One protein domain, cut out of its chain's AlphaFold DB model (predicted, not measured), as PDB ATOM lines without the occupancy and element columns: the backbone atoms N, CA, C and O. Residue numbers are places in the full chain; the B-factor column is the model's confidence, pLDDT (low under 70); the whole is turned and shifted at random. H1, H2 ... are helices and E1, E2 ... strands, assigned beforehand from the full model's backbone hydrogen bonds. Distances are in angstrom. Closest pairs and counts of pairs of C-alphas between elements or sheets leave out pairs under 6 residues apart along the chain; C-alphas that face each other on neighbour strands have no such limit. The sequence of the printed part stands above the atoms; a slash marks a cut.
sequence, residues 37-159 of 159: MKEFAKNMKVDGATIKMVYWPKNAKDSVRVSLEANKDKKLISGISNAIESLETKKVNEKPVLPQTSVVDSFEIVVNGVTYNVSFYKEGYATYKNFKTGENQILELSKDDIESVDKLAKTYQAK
ATOM      1  N   MET A  37     241.172 160.757 279.370       94.31
ATOM      2  CA  MET A  37     241.850 159.513 279.775       94.31
ATOM      3  C   MET A  37     240.998 158.668 280.726       94.31
ATOM      4  O   MET A  37     240.910 157.453 280.561       94.31
ATOM      5  N   LYS A  38     240.297 159.305 281.674       94.50
ATOM      6  CA  LYS A  38     239.383 158.610 282.593       94.50
ATOM      7  C   LYS A  38     238.166 158.056 281.859       94.50
ATOM      8  O   LYS A  38     237.730 156.951 282.168       94.50
ATOM      9  N   GLU A  39     237.616 158.789 280.886       94.88
ATOM     10  CA  GLU A  39     236.546 158.271 280.019       94.88
ATOM     11  C   GLU A  39     237.029 157.035 279.249       94.88
ATOM     12  O   GLU A  39     236.385 155.985 279.291       94.88
ATOM     13  N   PHE A  40     238.200 157.124 278.613       96.38
ATOM     14  CA  PHE A  40     238.794 156.016 277.871       96.38
ATOM     15  C   PHE A  40     239.012 154.775 278.753       96.38
ATOM     16  O   PHE A  40     238.587 153.678 278.396       96.38
ATOM     17  N   ALA A  41     239.594 154.950 279.943       95.81
ATOM     18  CA  ALA A  41     239.814 153.872 280.906       95.81
ATOM     19  C   ALA A  41     238.513 153.226 281.406       95.81
ATOM     20  O   ALA A  41     238.447 152.006 281.574       95.81
ATOM     21  N   LYS A  42     237.457 154.016 281.629       95.88
ATOM     22  CA  LYS A  42     236.133 153.484 281.984       95.88
ATOM     23  C   LYS A  42     235.557 152.641 280.852       95.88
ATOM     24  O   LYS A  42     235.073 151.543 281.107       95.88
ATOM     25  N   ASN A  43     235.683 153.105 279.611       96.25
ATOM     26  CA  ASN A  43     235.206 152.392 278.428       96.25
ATOM     27  C   ASN A  43     235.939 151.059 278.187       96.25
ATOM     28  O   ASN A  43     235.327 150.123 277.682       96.25
ATOM     29  N   MET A  44     237.204 150.923 278.611       95.00
ATOM     30  CA  MET A  44     237.918 149.632 278.607       95.00
ATOM     31  C   MET A  44     237.291 148.582 279.537       95.00
ATOM     32  O   MET A  44     237.492 147.388 279.337       95.00
ATOM     33  N   LYS A  45     236.570 149.013 280.578       92.00
ATOM     34  CA  LYS A  45     235.988 148.137 281.608       92.00
ATOM     35  C   LYS A  45     234.528 147.765 281.329       92.00
ATOM     36  O   LYS A  45     233.952 146.984 282.083       92.00
ATOM     37  N   VAL A  46     233.925 148.328 280.282       94.19
ATOM     38  CA  VAL A  46     232.540 148.042 279.890       94.19
ATOM     39  C   VAL A  46     232.454 146.646 279.278       94.19
ATOM     40  O   VAL A  46     233.298 146.256 278.473       94.19
ATOM     41  N   ASP A  47     231.416 145.897 279.649       90.94
ATOM     42  CA  ASP A  47     231.184 144.567 279.091       90.94
ATOM     43  C   ASP A  47     230.941 144.629 277.573       90.94
ATOM     44  O   ASP A  47     230.298 145.548 277.061       90.94
ATOM     45  N   GLY A  48     231.507 143.673 276.837       91.00
ATOM     46  CA  GLY A  48     231.496 143.670 275.371       91.00
ATOM     47  C   GLY A  48     232.453 144.666 274.694       91.00
ATOM     48  O   GLY A  48     232.462 144.749 273.463       91.00
ATOM     49  N   ALA A  49     233.284 145.404 275.442       95.31
ATOM     50  CA  ALA A  49     234.340 146.221 274.846       95.31
ATOM     51  C   ALA A  49     235.396 145.341 274.152       95.31
ATOM     52  O   ALA A  49     235.934 144.396 274.727       95.31
ATOM     53  N   THR A  50     235.730 145.681 272.908       96.12
ATOM     54  CA  THR A  50     236.866 145.090 272.187       96.12
ATOM     55  C   THR A  50     238.069 146.004 272.335       96.12
ATOM     56  O   THR A  50     237.970 147.191 272.030       96.12
ATOM     57  N   ILE A  51     239.208 145.460 272.761       95.44
ATOM     58  CA  ILE A  51     240.424 146.235 273.022       95.44
ATOM     59  C   ILE A  51     241.543 145.705 272.136       95.44
ATOM     60  O   ILE A  51     241.800 144.502 272.099       95.44
ATOM     61  N   LYS A  52     242.235 146.605 271.441       94.19
ATOM     62  CA  LYS A  52     243.459 146.297 270.704       94.19
ATOM     63  C   LYS A  52     244.605 147.122 271.256       94.19
ATOM     64  O   LYS A  52     244.487 148.338 271.384       94.19
ATOM     65  N   MET A  53     245.718 146.458 271.518       92.50
ATOM     66  CA  MET A  53     246.990 147.092 271.831       92.50
ATOM     67  C   MET A  53     247.851 147.111 270.568       92.50
ATOM     68  O   MET A  53     247.940 146.111 269.855       92.50
ATOM     69  N   VAL A  54     248.468 148.250 270.282       89.38
ATOM     70  CA  VAL A  54     249.447 148.432 269.212       89.38
ATOM     71  C   VAL A  54     250.747 148.882 269.853       89.38
ATOM     72  O   VAL A  54     250.765 149.892 270.551       89.38
ATOM     73  N   TYR A  55     251.821 148.142 269.613       85.88
ATOM     74  CA  TYR A  55     253.128 148.411 270.204       85.88
ATOM     75  C   TYR A  55     254.255 148.146 269.206       85.88
ATOM     76  O   TYR A  55     254.059 147.473 268.193       85.88
ATOM     77  N   TRP A  56     255.444 148.671 269.497       82.31
ATOM     78  CA  TRP A  56     256.646 148.479 268.685       82.31
ATOM     79  C   TRP A  56     257.671 147.634 269.447       82.31
ATOM     80  O   TRP A  56     258.354 148.158 270.332       82.31
ATOM     81  N   PRO A  57     257.814 146.335 269.115       78.88
ATOM     82  CA  PRO A  57     258.845 145.501 269.715       78.88
ATOM     83  C   PRO A  57     260.245 146.083 269.499       78.88
ATOM     84  O   PRO A  57     260.524 146.763 268.505       78.88
ATOM     85  N   LYS A  58     261.170 145.765 270.408       75.94
ATOM     86  CA  LYS A  58     262.565 146.200 270.288       75.94
ATOM     87  C   LYS A  58     263.149 145.733 268.947       75.94
ATOM     88  O   LYS A  58     263.109 144.549 268.632       75.94
ATOM     89  N   ASN A  59     263.735 146.667 268.196       75.00
ATOM     90  CA  ASN A  59     264.328 146.457 266.867       75.00
ATOM     91  C   ASN A  59     263.337 146.097 265.738       75.00
ATOM     92  O   ASN A  59     263.782 145.780 264.634       75.00
ATOM     93  N   ALA A  60     262.021 146.153 265.970       77.69
ATOM     94  CA  ALA A  60     261.038 145.955 264.910       77.69
ATOM     95  C   ALA A  60     260.903 147.215 264.040       77.69
ATOM     96  O   ALA A  60     260.890 148.339 264.545       77.69
ATOM     97  N   LYS A  61     260.798 147.022 262.719       80.31
ATOM     98  CA  LYS A  61     260.478 148.105 261.771       80.31
ATOM     99  C   LYS A  61     258.989 148.455 261.790       80.31
ATOM    100  O   LYS A  61     258.637 149.619 261.627       80.31
ATOM    101  N   ASP A  62     258.154 147.449 262.021       83.69
ATOM    102  CA  ASP A  62     256.699 147.545 261.988       83.69
ATOM    103  C   ASP A  62     256.108 147.408 263.396       83.69
ATOM    104  O   ASP A  62     256.710 146.794 264.284       83.69
ATOM    105  N   SER A  63     254.915 147.971 263.601       86.69
ATOM    106  CA  SER A  63     254.146 147.736 264.823       86.69
ATOM    107  C   SER A  63     253.494 146.362 264.822       86.69
ATOM    108  O   SER A  63     253.124 145.808 263.786       86.69
ATOM    109  N   VAL A  64     253.279 145.844 266.024       87.19
ATOM    110  CA  VAL A  64     252.457 144.666 266.278       87.19
ATOM    111  C   VAL A  64     251.124 145.133 266.844       87.19
ATOM    112  O   VAL A  64     251.079 145.983 267.732       87.19
ATOM    113  N   ARG A  65     250.023 144.573 266.335       90.56
ATOM    114  CA  ARG A  65     248.667 144.814 266.837       90.56
ATOM    115  C   ARG A  65     248.101 143.517 267.396       90.56
ATOM    116  O   ARG A  65     248.005 142.532 266.670       90.56
ATOM    117  N   VAL A  66     247.690 143.538 268.659       89.88
ATOM    118  CA  VAL A  66     247.116 142.384 269.359       89.88
ATOM    119  C   VAL A  66     245.737 142.746 269.890       89.88
ATOM    120  O   VAL A  66     245.562 143.793 270.512       89.88
ATOM    121  N   SER A  67     244.758 141.882 269.637       92.44
ATOM    122  CA  SER A  67     243.438 141.968 270.264       92.44
ATOM    123  C   SER A  67     243.494 141.304 271.634       92.44
ATOM    124  O   SER A  67     243.891 140.146 271.726       92.44
ATOM    125  N   LEU A  68     243.090 142.023 272.679       90.69
ATOM    126  CA  LEU A  68     242.986 141.479 274.028       90.69
ATOM    127  C   LEU A  68     241.620 140.816 274.201       90.69
ATOM    128  O   LEU A  68     240.582 141.418 273.915       90.69
ATOM    129  N   GLU A  69     241.613 139.580 274.682       90.50
ATOM    130  CA  GLU A  69     240.391 138.824 274.923       90.50
ATOM    131  C   GLU A  69     239.931 139.037 276.368       90.50
ATOM    132  O   GLU A  69     240.614 138.626 277.304       90.50
ATOM    133  N   ALA A  70     238.741 139.613 276.576       86.38
ATOM    134  CA  ALA A  70     238.236 139.971 277.910       86.38
ATOM    135  C   ALA A  70     238.311 138.825 278.943       86.38
ATOM    136  O   ALA A  70     238.650 139.055 280.103       86.38
ATOM    137  N   ASN A  71     238.059 137.584 278.514       87.94
ATOM    138  CA  ASN A  71     238.090 136.408 279.387       87.94
ATOM    139  C   ASN A  71     239.512 135.937 279.732       87.94
ATOM    140  O   ASN A  71     239.740 135.477 280.851       87.94
ATOM    141  N   LYS A  72     240.469 136.047 278.800       88.62
ATOM    142  CA  LYS A  72     241.856 135.585 278.998       88.62
ATOM    143  C   LYS A  72     242.735 136.669 279.625       88.62
ATOM    144  O   LYS A  72     243.547 136.383 280.502       88.62
ATOM    145  N   ASP A  73     242.515 137.920 279.234       89.50
ATOM    146  CA  ASP A  73     243.377 139.062 279.540       89.50
ATOM    147  C   ASP A  73     242.800 139.988 280.622       89.50
ATOM    148  O   ASP A  73     243.308 141.088 280.836       89.50
ATOM    149  N   LYS A  74     241.767 139.556 281.361       88.62
ATOM    150  CA  LYS A  74     241.049 140.371 282.365       88.62
ATOM    151  C   LYS A  74     241.967 141.147 283.317       88.62
ATOM    152  O   LYS A  74     241.747 142.331 283.566       88.62
ATOM    153  N   LYS A  75     242.999 140.490 283.862       88.38
ATOM    154  CA  LYS A  75     243.961 141.124 284.785       88.38
ATOM    155  C   LYS A  75     244.780 142.217 284.097       88.38
ATOM    156  O   LYS A  75     244.999 143.264 284.695       88.38
ATOM    157  N   LEU A  76     245.200 141.984 282.854       87.06
ATOM    158  CA  LEU A  76     245.960 142.953 282.070       87.06
ATOM    159  C   LEU A  76     245.090 144.150 281.696       87.06
ATOM    160  O   LEU A  76     245.485 145.281 281.950       87.06
ATOM    161  N   ILE A  77     243.894 143.898 281.158       91.00
ATOM    162  CA  ILE A  77     242.924 144.943 280.806       91.00
ATOM    163  C   ILE A  77     242.635 145.813 282.030       91.00
ATOM    164  O   ILE A  77     242.716 147.037 281.947       91.00
ATOM    165  N   SER A  78     242.380 145.194 283.188       91.31
ATOM    166  CA  SER A  78     242.172 145.930 284.436       91.31
ATOM    167  C   SER A  78     243.408 146.738 284.836       91.31
ATOM    168  O   SER A  78     243.256 147.904 285.184       91.31
ATOM    169  N   GLY A  79     244.609 146.156 284.768       90.69
ATOM    170  CA  GLY A  79     245.859 146.838 285.111       90.69
ATOM    171  C   GLY A  79     246.116 148.065 284.238       90.69
ATOM    172  O   GLY A  79     246.329 149.153 284.764       90.69
ATOM    173  N   ILE A  80     246.004 147.910 282.915       90.56
ATOM    174  CA  ILE A  80     246.163 149.008 281.952       90.56
ATOM    175  C   ILE A  80     245.080 150.066 282.169       90.56
ATOM    176  O   ILE A  80     245.398 151.246 282.263       90.56
ATOM    177  N   SER A  81     243.809 149.669 282.304       94.00
ATOM    178  CA  SER A  81     242.721 150.634 282.511       94.00
ATOM    179  C   SER A  81     242.914 151.452 283.789       94.00
ATOM    180  O   SER A  81     242.697 152.657 283.776       94.00
ATOM    181  N   ASN A  82     243.379 150.830 284.875       93.31
ATOM    182  CA  ASN A  82     243.611 151.521 286.138       93.31
ATOM    183  C   ASN A  82     244.813 152.468 286.041       93.31
ATOM    184  O   ASN A  82     244.723 153.587 286.534       93.31
ATOM    185  N   ALA A  83     245.892 152.056 285.364       91.19
ATOM    186  CA  ALA A  83     247.038 152.926 285.115       91.19
ATOM    187  C   ALA A  83     246.647 154.151 284.277       91.19
ATOM    188  O   ALA A  83     247.027 155.268 284.608       91.19
ATOM    189  N   ILE A  84     245.828 153.965 283.234       93.44
ATOM    190  CA  ILE A  84     245.316 155.070 282.411       93.44
ATOM    191  C   ILE A  84     244.374 155.981 283.216       93.44
ATOM    192  O   ILE A  84     244.403 157.200 283.055       93.44
ATOM    193  N   GLU A  85     243.533 155.415 284.085       93.19
ATOM    194  CA  GLU A  85     242.600 156.181 284.922       93.19
ATOM    195  C   GLU A  85     243.309 157.068 285.954       93.19
ATOM    196  O   GLU A  85     242.800 158.145 286.277       93.19
ATOM    197  N   SER A  86     244.472 156.637 286.454       90.38
ATOM    198  CA  SER A  86     245.276 157.402 287.412       90.38
ATOM    199  C   SER A  86     246.087 158.535 286.789       90.38
ATOM    200  O   SER A  86     246.649 159.329 287.536       90.38
ATOM    201  N   LEU A  87     246.155 158.629 285.457       90.75
ATOM    202  CA  LEU A  87     246.973 159.641 284.796       90.75
ATOM    203  C   LEU A  87     246.461 161.055 285.073       90.75
ATOM    204  O   LEU A  87     245.288 161.373 284.846       90.75
ATOM    205  N   GLU A  88     247.374 161.924 285.492       85.38
ATOM    206  CA  GLU A  88     247.117 163.352 285.611       85.38
ATOM    207  C   GLU A  88     247.474 164.053 284.301       85.38
ATOM    208  O   GLU A  88     248.623 164.077 283.867       85.38
ATOM    209  N   THR A  89     246.472 164.646 283.653       82.56
ATOM    210  CA  THR A  89     246.664 165.355 282.384       82.56
ATOM    211  C   THR A  89     246.687 166.856 282.599       82.56
ATOM    212  O   THR A  89     245.782 167.405 283.234       82.56
ATOM    213  N   LYS A  90     247.660 167.540 281.998       81.25
ATOM    214  CA  LYS A  90     247.711 169.006 281.972       81.25
ATOM    215  C   LYS A  90     247.208 169.554 280.642       81.25
ATOM    216  O   LYS A  90     247.229 168.889 279.603       81.25
ATOM    217  N   LYS A  91     246.731 170.800 280.688       71.44
ATOM    218  CA  LYS A  91     246.266 171.524 279.507       71.44
ATOM    219  C   LYS A  91     247.460 171.888 278.626       71.44
ATOM    220  O   LYS A  91     248.363 172.590 279.062       71.44
ATOM    221  N   VAL A  92     247.403 171.468 277.369       77.75
ATOM    222  CA  VAL A  92     248.412 171.788 276.359       77.75
ATOM    223  C   VAL A  92     248.158 173.193 275.806       77.75
ATOM    224  O   VAL A  92     247.116 173.440 275.193       77.75
ATOM    225  N   ASN A  93     249.099 174.113 276.032       67.19
ATOM    226  CA  ASN A  93     249.002 175.498 275.549       67.19
ATOM    227  C   ASN A  93     249.402 175.638 274.069       67.19
ATOM    228  O   ASN A  93     248.789 176.415 273.343       67.19
ATOM    229  N   GLU A  94     250.367 174.840 273.604       74.25
ATOM    230  CA  GLU A  94     250.830 174.800 272.211       74.25
ATOM    231  C   GLU A  94     250.736 173.375 271.679       74.25
ATOM    232  O   GLU A  94     251.170 172.451 272.355       74.25
ATOM    233  N   LYS A  95     250.171 173.171 270.482       79.06
ATOM    234  CA  LYS A  95     250.039 171.826 269.896       79.06
ATOM    235  C   LYS A  95     251.432 171.312 269.491       79.06
ATOM    236  O   LYS A  95     251.954 171.806 268.490       79.06
ATOM    237  N   PRO A  96     252.026 170.334 270.204       84.19
ATOM    238  CA  PRO A  96     253.325 169.800 269.822       84.19
ATOM    239  C   PRO A  96     253.217 169.022 268.506       84.19
ATOM    240  O   PRO A  96     252.163 168.477 268.161       84.19
ATOM    241  N   VAL A  97     254.332 168.930 267.778       85.69
ATOM    242  CA  VAL A  97     254.461 167.993 266.658       85.69
ATOM    243  C   VAL A  97     254.760 166.614 267.234       85.69
ATOM    244  O   VAL A  97     255.793 166.419 267.867       85.69
ATOM    245  N   LEU A  98     253.856 165.660 267.009       87.12
ATOM    246  CA  LEU A  98     253.943 164.304 267.550       87.12
ATOM    247  C   LEU A  98     254.162 163.298 266.408       87.12
ATOM    248  O   LEU A  98     253.197 162.899 265.746       87.12
ATOM    249  N   PRO A  99     255.415 162.916 266.111       84.88
ATOM    250  CA  PRO A  99     255.696 161.977 265.038       84.88
ATOM    251  C   PRO A  99     255.265 160.562 265.438       84.88
ATOM    252  O   PRO A  99     255.443 160.128 266.573       84.88
ATOM    253  N   GLN A 100     254.747 159.798 264.474       82.19
ATOM    254  CA  GLN A 100     254.321 158.409 264.700       82.19
ATOM    255  C   GLN A 100     255.465 157.508 265.195       82.19
ATOM    256  O   GLN A 100     255.239 156.574 265.952       82.19
ATOM    257  N   THR A 101     256.711 157.823 264.832       81.00
ATOM    258  CA  THR A 101     257.919 157.114 265.288       81.00
ATOM    259  C   THR A 101     258.194 157.255 266.789       81.00
ATOM    260  O   THR A 101     259.012 156.514 267.344       81.00
ATOM    261  N   SER A 102     257.545 158.212 267.454       86.06
ATOM    262  CA  SER A 102     257.685 158.447 268.891       86.06
ATOM    263  C   SER A 102     256.591 157.799 269.732       86.06
ATOM    264  O   SER A 102     256.652 157.892 270.958       86.06
ATOM    265  N   VAL A 103     255.625 157.118 269.109       89.12
ATOM    266  CA  VAL A 103     254.615 156.354 269.845       89.12
ATOM    267  C   VAL A 103     255.305 155.223 270.616       89.12
ATOM    268  O   VAL A 103     256.121 154.484 270.064       89.12
ATOM    269  N   VAL A 104     255.008 155.133 271.911       88.56
ATOM    270  CA  VAL A 104     255.461 154.056 272.801       88.56
ATOM    271  C   VAL A 104     254.470 152.902 272.710       88.56
ATOM    272  O   VAL A 104     254.821 151.820 272.249       88.56
ATOM    273  N   ASP A 105     253.209 153.199 273.022       89.25
ATOM    274  CA  ASP A 105     252.077 152.285 272.931       89.25
ATOM    275  C   ASP A 105     250.834 153.034 272.446       89.25
ATOM    276  O   ASP A 105     250.677 154.245 272.645       89.25
ATOM    277  N   SER A 106     249.914 152.298 271.833       94.06
ATOM    278  CA  SER A 106     248.597 152.795 271.462       94.06
ATOM    279  C   SER A 106     247.524 151.765 271.785       94.06
ATOM    280  O   SER A 106     247.715 150.558 271.630       94.06
ATOM    281  N   PHE A 107     246.370 152.251 272.218       95.12
ATOM    282  CA  PHE A 107     245.205 151.450 272.549       95.12
ATOM    283  C   PHE A 107     244.024 151.917 271.716       95.12
ATOM    284  O   PHE A 107     243.710 153.105 271.647       95.12
ATOM    285  N   GLU A 108     243.344 150.972 271.086       96.50
ATOM    286  CA  GLU A 108     242.073 151.183 270.404       96.50
ATOM    287  C   GLU A 108     241.002 150.400 271.151       96.50
ATOM    288  O   GLU A 108     241.176 149.210 271.418       96.50
ATOM    289  N   ILE A 109     239.895 151.062 271.478       96.69
ATOM    290  CA  ILE A 109     238.728 150.407 272.066       96.69
ATOM    291  C   ILE A 109     237.523 150.606 271.162       96.69
ATOM    292  O   ILE A 109     237.300 151.700 270.638       96.69
ATOM    293  N   VAL A 110     236.734 149.550 271.008       96.81
ATOM    294  CA  VAL A 110     235.412 149.601 270.389       96.81
ATOM    295  C   VAL A 110     234.401 149.163 271.432       96.81
ATOM    296  O   VAL A 110     234.440 148.026 271.893       96.81
ATOM    297  N   VAL A 111     233.498 150.063 271.806       96.44
ATOM    298  CA  VAL A 111     232.445 149.805 272.792       96.44
ATOM    299  C   VAL A 111     231.157 150.466 272.323       96.44
ATOM    300  O   VAL A 111     231.175 151.610 271.871       96.44
ATOM    301  N   ASN A 112     230.036 149.745 272.375       94.88
ATOM    302  CA  ASN A 112     228.722 150.257 271.957       94.88
ATOM    303  C   ASN A 112     228.724 150.901 270.550       94.88
ATOM    304  O   ASN A 112     228.091 151.931 270.317       94.88
ATOM    305  N   GLY A 113     229.491 150.326 269.614       93.69
ATOM    306  CA  GLY A 113     229.643 150.841 268.247       93.69
ATOM    307  C   GLY A 113     230.466 152.131 268.122       93.69
ATOM    308  O   GLY A 113     230.523 152.715 267.040       93.69
ATOM    309  N   VAL A 114     231.105 152.594 269.199       96.19
ATOM    310  CA  VAL A 114     231.978 153.774 269.214       96.19
ATOM    311  C   VAL A 114     233.431 153.329 269.309       96.19
ATOM    312  O   VAL A 114     233.780 152.516 270.159       96.19
ATOM    313  N   THR A 115     234.277 153.870 268.430       97.75
ATOM    314  CA  THR A 115     235.727 153.643 268.467       97.75
ATOM    315  C   THR A 115     236.426 154.818 269.130       97.75
ATOM    316  O   THR A 115     236.173 155.976 268.776       97.75
ATOM    317  N   TYR A 116     237.350 154.509 270.031       97.31
ATOM    318  CA  TYR A 116     238.249 155.471 270.645       97.31
ATOM    319  C   TYR A 116     239.693 155.012 270.469       97.31
ATOM    320  O   TYR A 116     239.969 153.812 270.422       97.31
ATOM    321  N   ASN A 117     240.621 155.961 270.406       97.25
ATOM    322  CA  ASN A 117     242.050 155.673 270.415       97.25
ATOM    323  C   ASN A 117     242.778 156.568 271.414       97.25
ATOM    324  O   ASN A 117     242.495 157.763 271.496       97.25
ATOM    325  N   VAL A 118     243.736 155.976 272.119       96.56
ATOM    326  CA  VAL A 118     244.750 156.682 272.892       96.56
ATOM    327  C   VAL A 118     246.118 156.241 272.394       96.56
ATOM    328  O   VAL A 118     246.363 155.047 272.278       96.56
ATOM    329  N   SER A 119     247.012 157.187 272.114       95.00
ATOM    330  CA  SER A 119     248.414 156.899 271.780       95.00
ATOM    331  C   SER A 119     249.336 157.687 272.699       95.00
ATOM    332  O   SER A 119     249.122 158.885 272.864       95.00
ATOM    333  N   PHE A 120     250.337 157.023 273.276       93.88
ATOM    334  CA  PHE A 120     251.321 157.600 274.195       93.88
ATOM    335  C   PHE A 120     252.635 157.880 273.470       93.88
ATOM    336  O   PHE A 120     253.102 157.043 272.701       93.88
ATOM    337  N   TYR A 121     253.246 159.032 273.734       92.19
ATOM    338  CA  TYR A 121     254.442 159.521 273.048       92.19
ATOM    339  C   TYR A 121     255.588 159.733 274.037       92.19
ATOM    340  O   TYR A 121     255.374 160.250 275.134       92.19
ATOM    341  N   LYS A 122     256.818 159.388 273.631       88.44
ATOM    342  CA  LYS A 122     258.048 159.485 274.451       88.44
ATOM    343  C   LYS A 122     258.305 160.887 275.017       88.44
ATOM    344  O   LYS A 122     259.018 161.046 276.006       88.44
ATOM    345  N   GLU A 123     257.752 161.905 274.374       88.69
ATOM    346  CA  GLU A 123     257.950 163.315 274.678       88.69
ATOM    347  C   GLU A 123     257.130 163.820 275.878       88.69
ATOM    348  O   GLU A 123     257.340 164.958 276.285       88.69
ATOM    349  N   GLY A 124     256.250 163.007 276.477       91.38
ATOM    350  CA  GLY A 124     255.395 163.466 277.584       91.38
ATOM    351  C   GLY A 124     253.971 163.809 277.153       91.38
ATOM    352  O   GLY A 124     253.348 164.703 277.720       91.38
ATOM    353  N   TYR A 125     253.449 163.144 276.119       93.00
ATOM    354  CA  TYR A 125     252.118 163.442 275.592       93.00
ATOM    355  C   TYR A 125     251.298 162.182 275.343       93.00
ATOM    356  O   TYR A 125     251.834 161.110 275.061       93.00
ATOM    357  N   ALA A 126     249.979 162.346 275.359       93.94
ATOM    358  CA  ALA A 126     249.040 161.405 274.778       93.94
ATOM    359  C   ALA A 126     248.090 162.107 273.806       93.94
ATOM    360  O   ALA A 126     247.689 163.253 274.014       93.94
ATOM    361  N   THR A 127     247.691 161.400 272.754       94.50
ATOM    362  CA  THR A 127     246.567 161.814 271.908       94.50
ATOM    363  C   THR A 127     245.355 160.970 272.239       94.50
ATOM    364  O   THR A 127     245.456 159.749 272.171       94.50
ATOM    365  N   TYR A 128     244.222 161.604 272.522       95.38
ATOM    366  CA  TYR A 128     242.916 160.962 272.646       95.38
ATOM    367  C   TYR A 128     242.054 161.301 271.432       95.38
ATOM    368  O   TYR A 128     241.958 162.466 271.042       95.38
ATOM    369  N   LYS A 129     241.381 160.300 270.862       95.88
ATOM    370  CA  LYS A 129     240.475 160.475 269.729       95.88
ATOM    371  C   LYS A 129     239.176 159.706 269.922       95.88
ATOM    372  O   LYS A 129     239.212 158.496 270.135       95.88
ATOM    373  N   ASN A 130     238.044 160.381 269.737       96.56
ATOM    374  CA  ASN A 130     236.722 159.767 269.608       96.56
ATOM    375  C   ASN A 130     236.282 159.839 268.141       96.56
ATOM    376  O   ASN A 130     236.043 160.914 267.587       96.56
ATOM    377  N   PHE A 131     236.180 158.684 267.484       95.25
ATOM    378  CA  PHE A 131     235.915 158.629 266.044       95.25
ATOM    379  C   PHE A 131     234.463 158.947 265.679       95.25
ATOM    380  O   PHE A 131     234.210 159.353 264.548       95.25
ATOM    381  N   LYS A 132     233.516 158.799 266.615       94.19
ATOM    382  CA  LYS A 132     232.101 159.114 266.373       94.19
ATOM    383  C   LYS A 132     231.848 160.618 266.393       94.19
ATOM    384  O   LYS A 132     231.105 161.117 265.556       94.19
ATOM    385  N   THR A 133     232.450 161.336 267.340       93.12
ATOM    386  CA  THR A 133     232.291 162.797 267.470       93.12
ATOM    387  C   THR A 133     233.301 163.579 266.627       93.12
ATOM    388  O   THR A 133     233.094 164.760 266.360       93.12
ATOM    389  N   GLY A 134     234.391 162.933 266.201       92.75
ATOM    390  CA  GLY A 134     235.516 163.583 265.528       92.75
ATOM    391  C   GLY A 134     236.436 164.348 266.483       92.75
ATOM    392  O   GLY A 134     237.323 165.071 266.030       92.75
ATOM    393  N   GLU A 135     236.230 164.205 267.790       94.00
ATOM    394  CA  GLU A 135     237.045 164.837 268.816       94.00
ATOM    395  C   GLU A 135     238.476 164.297 268.800       94.00
ATOM    396  O   GLU A 135     238.704 163.089 268.712       94.00
ATOM    397  N   ASN A 136     239.435 165.214 268.901       93.00
ATOM    398  CA  ASN A 136     240.852 164.912 269.002       93.00
ATOM    399  C   ASN A 136     241.500 165.866 270.013       93.00
ATOM    400  O   ASN A 136     241.443 167.088 269.843       93.00
ATOM    401  N   GLN A 137     242.111 165.307 271.051       92.06
ATOM    402  CA  GLN A 137     242.787 166.045 272.110       92.06
ATOM    403  C   GLN A 137     244.244 165.610 272.218       92.06
ATOM    404  O   GLN A 137     244.558 164.430 272.091       92.06
ATOM    405  N   ILE A 138     245.122 166.575 272.491       93.06
ATOM    406  CA  ILE A 138     246.501 166.326 272.913       93.06
ATOM    407  C   ILE A 138     246.567 166.678 274.394       93.06
ATOM    408  O   ILE A 138     246.118 167.756 274.788       93.06
ATOM    409  N   LEU A 139     247.095 165.760 275.188       92.38
ATOM    410  CA  LEU A 139     247.165 165.837 276.638       92.38
ATOM    411  C   LEU A 139     248.630 165.734 277.040       92.38
ATOM    412  O   LEU A 139     249.337 164.850 276.559       92.38
ATOM    413  N   GLU A 140     249.085 166.643 277.891       92.75
ATOM    414  CA  GLU A 140     250.417 166.560 278.485       92.75
ATOM    415  C   GLU A 140     250.365 165.623 279.690       92.75
ATOM    416  O   GLU A 140     249.443 165.706 280.507       92.75
ATOM    417  N   LEU A 141     251.350 164.735 279.769       91.00
ATOM    418  CA  LEU A 141     251.521 163.709 280.791       91.00
ATOM    419  C   LEU A 141     252.942 163.788 281.347       91.00
ATOM    420  O   LEU A 141     253.869 164.209 280.649       91.00
ATOM    421  N   SER A 142     253.148 163.336 282.584       87.69
ATOM    422  CA  SER A 142     254.515 163.160 283.070       87.69
ATOM    423  C   SER A 142     255.206 161.992 282.346       87.69
ATOM    424  O   SER A 142     254.563 161.099 281.788       87.69
ATOM    425  N   LYS A 143     256.542 161.983 282.323       85.75
ATOM    426  CA  LYS A 143     257.289 160.848 281.752       85.75
ATOM    427  C   LYS A 143     257.117 159.579 282.589       85.75
ATOM    428  O   LYS A 143     257.008 158.500 282.015       85.75
ATOM    429  N   ASP A 144     257.030 159.727 283.909       85.69
ATOM    430  CA  ASP A 144     256.825 158.622 284.850       85.69
ATOM    431  C   ASP A 144     255.466 157.942 284.613       85.69
ATOM    432  O   ASP A 144     255.368 156.713 284.607       85.69
ATOM    433  N   ASP A 145     254.434 158.738 284.318       86.12
ATOM    434  CA  ASP A 145     253.107 158.258 283.925       86.12
ATOM    435  C   ASP A 145     253.164 157.379 282.672       86.12
ATOM    436  O   ASP A 145     252.603 156.282 282.648       86.12
ATOM    437  N   ILE A 146     253.875 157.828 281.635       86.44
ATOM    438  CA  ILE A 146     254.039 157.062 280.392       86.44
ATOM    439  C   ILE A 146     254.819 155.772 280.654       86.44
ATOM    440  O   ILE A 146     254.435 154.714 280.156       86.44
ATOM    441  N   GLU A 147     255.877 155.833 281.464       86.31
ATOM    442  CA  GLU A 147     256.675 154.656 281.815       86.31
ATOM    443  C   GLU A 147     255.849 153.613 282.586       86.31
ATOM    444  O   GLU A 147     256.037 152.408 282.401       86.31
ATOM    445  N   SER A 148     254.906 154.049 283.427       84.88
ATOM    446  CA  SER A 148     254.018 153.144 284.162       84.88
ATOM    447  C   SER A 148     253.125 152.315 283.227       84.88
ATOM    448  O   SER A 148     253.000 151.098 283.403       84.88
ATOM    449  N   VAL A 149     252.569 152.945 282.186       84.81
ATOM    450  CA  VAL A 149     251.738 152.284 281.171       84.81
ATOM    451  C   VAL A 149     252.592 151.364 280.292       84.81
ATOM    452  O   VAL A 149     252.232 150.202 280.091       84.81
ATOM    453  N   ASP A 150     253.755 151.844 279.850       85.88
ATOM    454  CA  ASP A 150     254.707 151.102 279.010       85.88
ATOM    455  C   ASP A 150     255.220 149.826 279.701       85.88
ATOM    456  O   ASP A 150     255.269 148.750 279.102       85.88
ATOM    457  N   LYS A 151     255.521 149.879 281.006       85.69
ATOM    458  CA  LYS A 151     255.917 148.689 281.788       85.69
ATOM    459  C   LYS A 151     254.837 147.606 281.797       85.69
ATOM    460  O   LYS A 151     255.151 146.416 281.663       85.69
ATOM    461  N   LEU A 152     253.570 147.992 281.944       81.00
ATOM    462  CA  LEU A 152     252.447 147.050 281.922       81.00
ATOM    463  C   LEU A 152     252.256 146.442 280.530       81.00
ATOM    464  O   LEU A 152     252.098 145.223 280.421       81.00
ATOM    465  N   ALA A 153     252.342 147.258 279.475       78.81
ATOM    466  CA  ALA A 153     252.270 146.790 278.094       78.81
ATOM    467  C   ALA A 153     253.409 145.804 277.782       78.81
ATOM    468  O   ALA A 153     253.155 144.678 277.352       78.81
ATOM    469  N   LYS A 154     254.661 146.158 278.098       82.56
ATOM    470  CA  LYS A 154     255.851 145.314 277.881       82.56
ATOM    471  C   LYS A 154     255.816 143.982 278.616       82.56
ATOM    472  O   LYS A 154     256.300 142.985 278.085       82.56
ATOM    473  N   THR A 155     255.213 143.934 279.802       75.81
ATOM    474  CA  THR A 155     255.020 142.670 280.536       75.81
ATOM    475  C   THR A 155     254.195 141.664 279.724       75.81
ATOM    476  O   THR A 155     254.403 140.457 279.838       75.81
ATOM    477  N   TYR A 156     253.278 142.140 278.879       69.75
ATOM    478  CA  TYR A 156     252.529 141.292 277.956       69.75
ATOM    479  C   TYR A 156     253.316 140.954 276.685       69.75
ATOM    480  O   TYR A 156     253.263 139.818 276.234       69.75
ATOM    481  N   GLN A 157     254.076 141.907 276.139       71.81
ATOM    482  CA  GLN A 157     254.883 141.703 274.923       71.81
ATOM    483  C   GLN A 157     255.972 140.627 275.084       71.81
ATOM    484  O   GLN A 157     256.465 140.100 274.095       71.81
ATOM    485  N   ALA A 158     256.381 140.333 276.323       62.78
ATOM    486  CA  ALA A 158     257.402 139.338 276.642       62.78
ATOM    487  C   ALA A 158     256.886 137.883 276.707       62.78
ATOM    488  O   ALA A 158     257.681 136.987 276.995       62.78
ATOM    489  N   LYS A 159     255.581 137.654 276.505       57.69
ATOM    490  CA  LYS A 159     254.957 136.322 276.468       57.69
ATOM    491  C   LYS A 159     254.828 135.808 275.042       57.69
ATOM    492  O   LYS A 159     254.977 134.578 274.881       57.69
TER     493      LYS A 159
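Overview. This is residues 37 to 159 of the 159 residues of an uncharacterized protein of Bulleidia extructa W1219 (UniProt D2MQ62). One twisted sheet of six strands forms a wall, with helices H1 and H3 over one face, H2 between them and touching both, and the other face bare. The long link from H2 swings past the E6 edge of the sheet before entering E3. The printed part has 123 residues, in the order H1 E1 E2 H2 E3 E4 E5 E6 H3; the sheet, E2 E1 E3 E4 E5 E6, is antiparallel throughout, and the class is mixed, helices and strands. The whole is compact, with a radius of gyration of the C-alphas of 13.7 A and spans of 41 by 36 by 25 A.

Along the chain. Start in the sheet: find C-alpha 103 at (254.615, 156.354, 269.845), where E3, residues 103 to 111, begins its 23.3 A run. E4, residues 114 to 121, comes back over 23.5 A, followed by E5, residues 125 to 130, and E6, residues 135 to 140. E1, residues 50 to 55, and E2, residues 64 to 68, complete the sheet. For the helices, find C-alpha 37 at (241.850, 159.513, 279.775), where H1, residues 37 to 44, begins; H2 holds residues 74 to 85, over 16.1 A. H3, residues 143 to 157, runs 20.5 A to C-alpha 157 at (254.883, 141.703, 274.923).

Arrangement. Look first at E3 and E4, a hairpin, where N 107 and O 118 are 2.8 A apart, within hydrogen-bond range. E3 to E6 form a meander, each strand the antiparallel neighbour of the one before: N 119 and O 127 are 3.0 A apart, N 128 and O 137 2.9 A. On the other side of E3 its neighbour is E1, with N 52 and O 108 within hydrogen-bond range at 2.8 A, and the neighbour of E1 beyond is the edge strand E2, with N 66 and O 53 within hydrogen-bond range at 2.8 A. E2, H2 and E3 form a split strand-helix-strand unit, two strands running the same way with E1 between them, its crossover right-handed. H1 and H3 lie on the same face, making two layers with the sheet, at heights of 8.5 A and 9.5 A; H2 only grazes the sheet. H2 touches H1, closest at the C-alphas of Ala 41 and Ser 81, 4.6 A, and touches H3, closest at those of Ala 83 and Val 149, 6.2 A. Both pairs run opposite ways at shallow tilts of 18 and 12 degrees; H1 and H3 are apart. Every O i to N i+4 pair is within hydrogen-bond range in H1 and H2, and 10 of 11 in H3.

Size, cuts and confidence. The C-alphas farthest apart, of Asn 71 and Glu 94, are 41.1 A apart. The printed part has no cut. The link from H2 to E3, residues 86 to 102, is long, and its residues 90 to 91 pair antiparallel with residues 139 to 140 of E6. The mean pLDDT of the printed part is 88.6; residues 93, 156 and 158 to 159 are under 70.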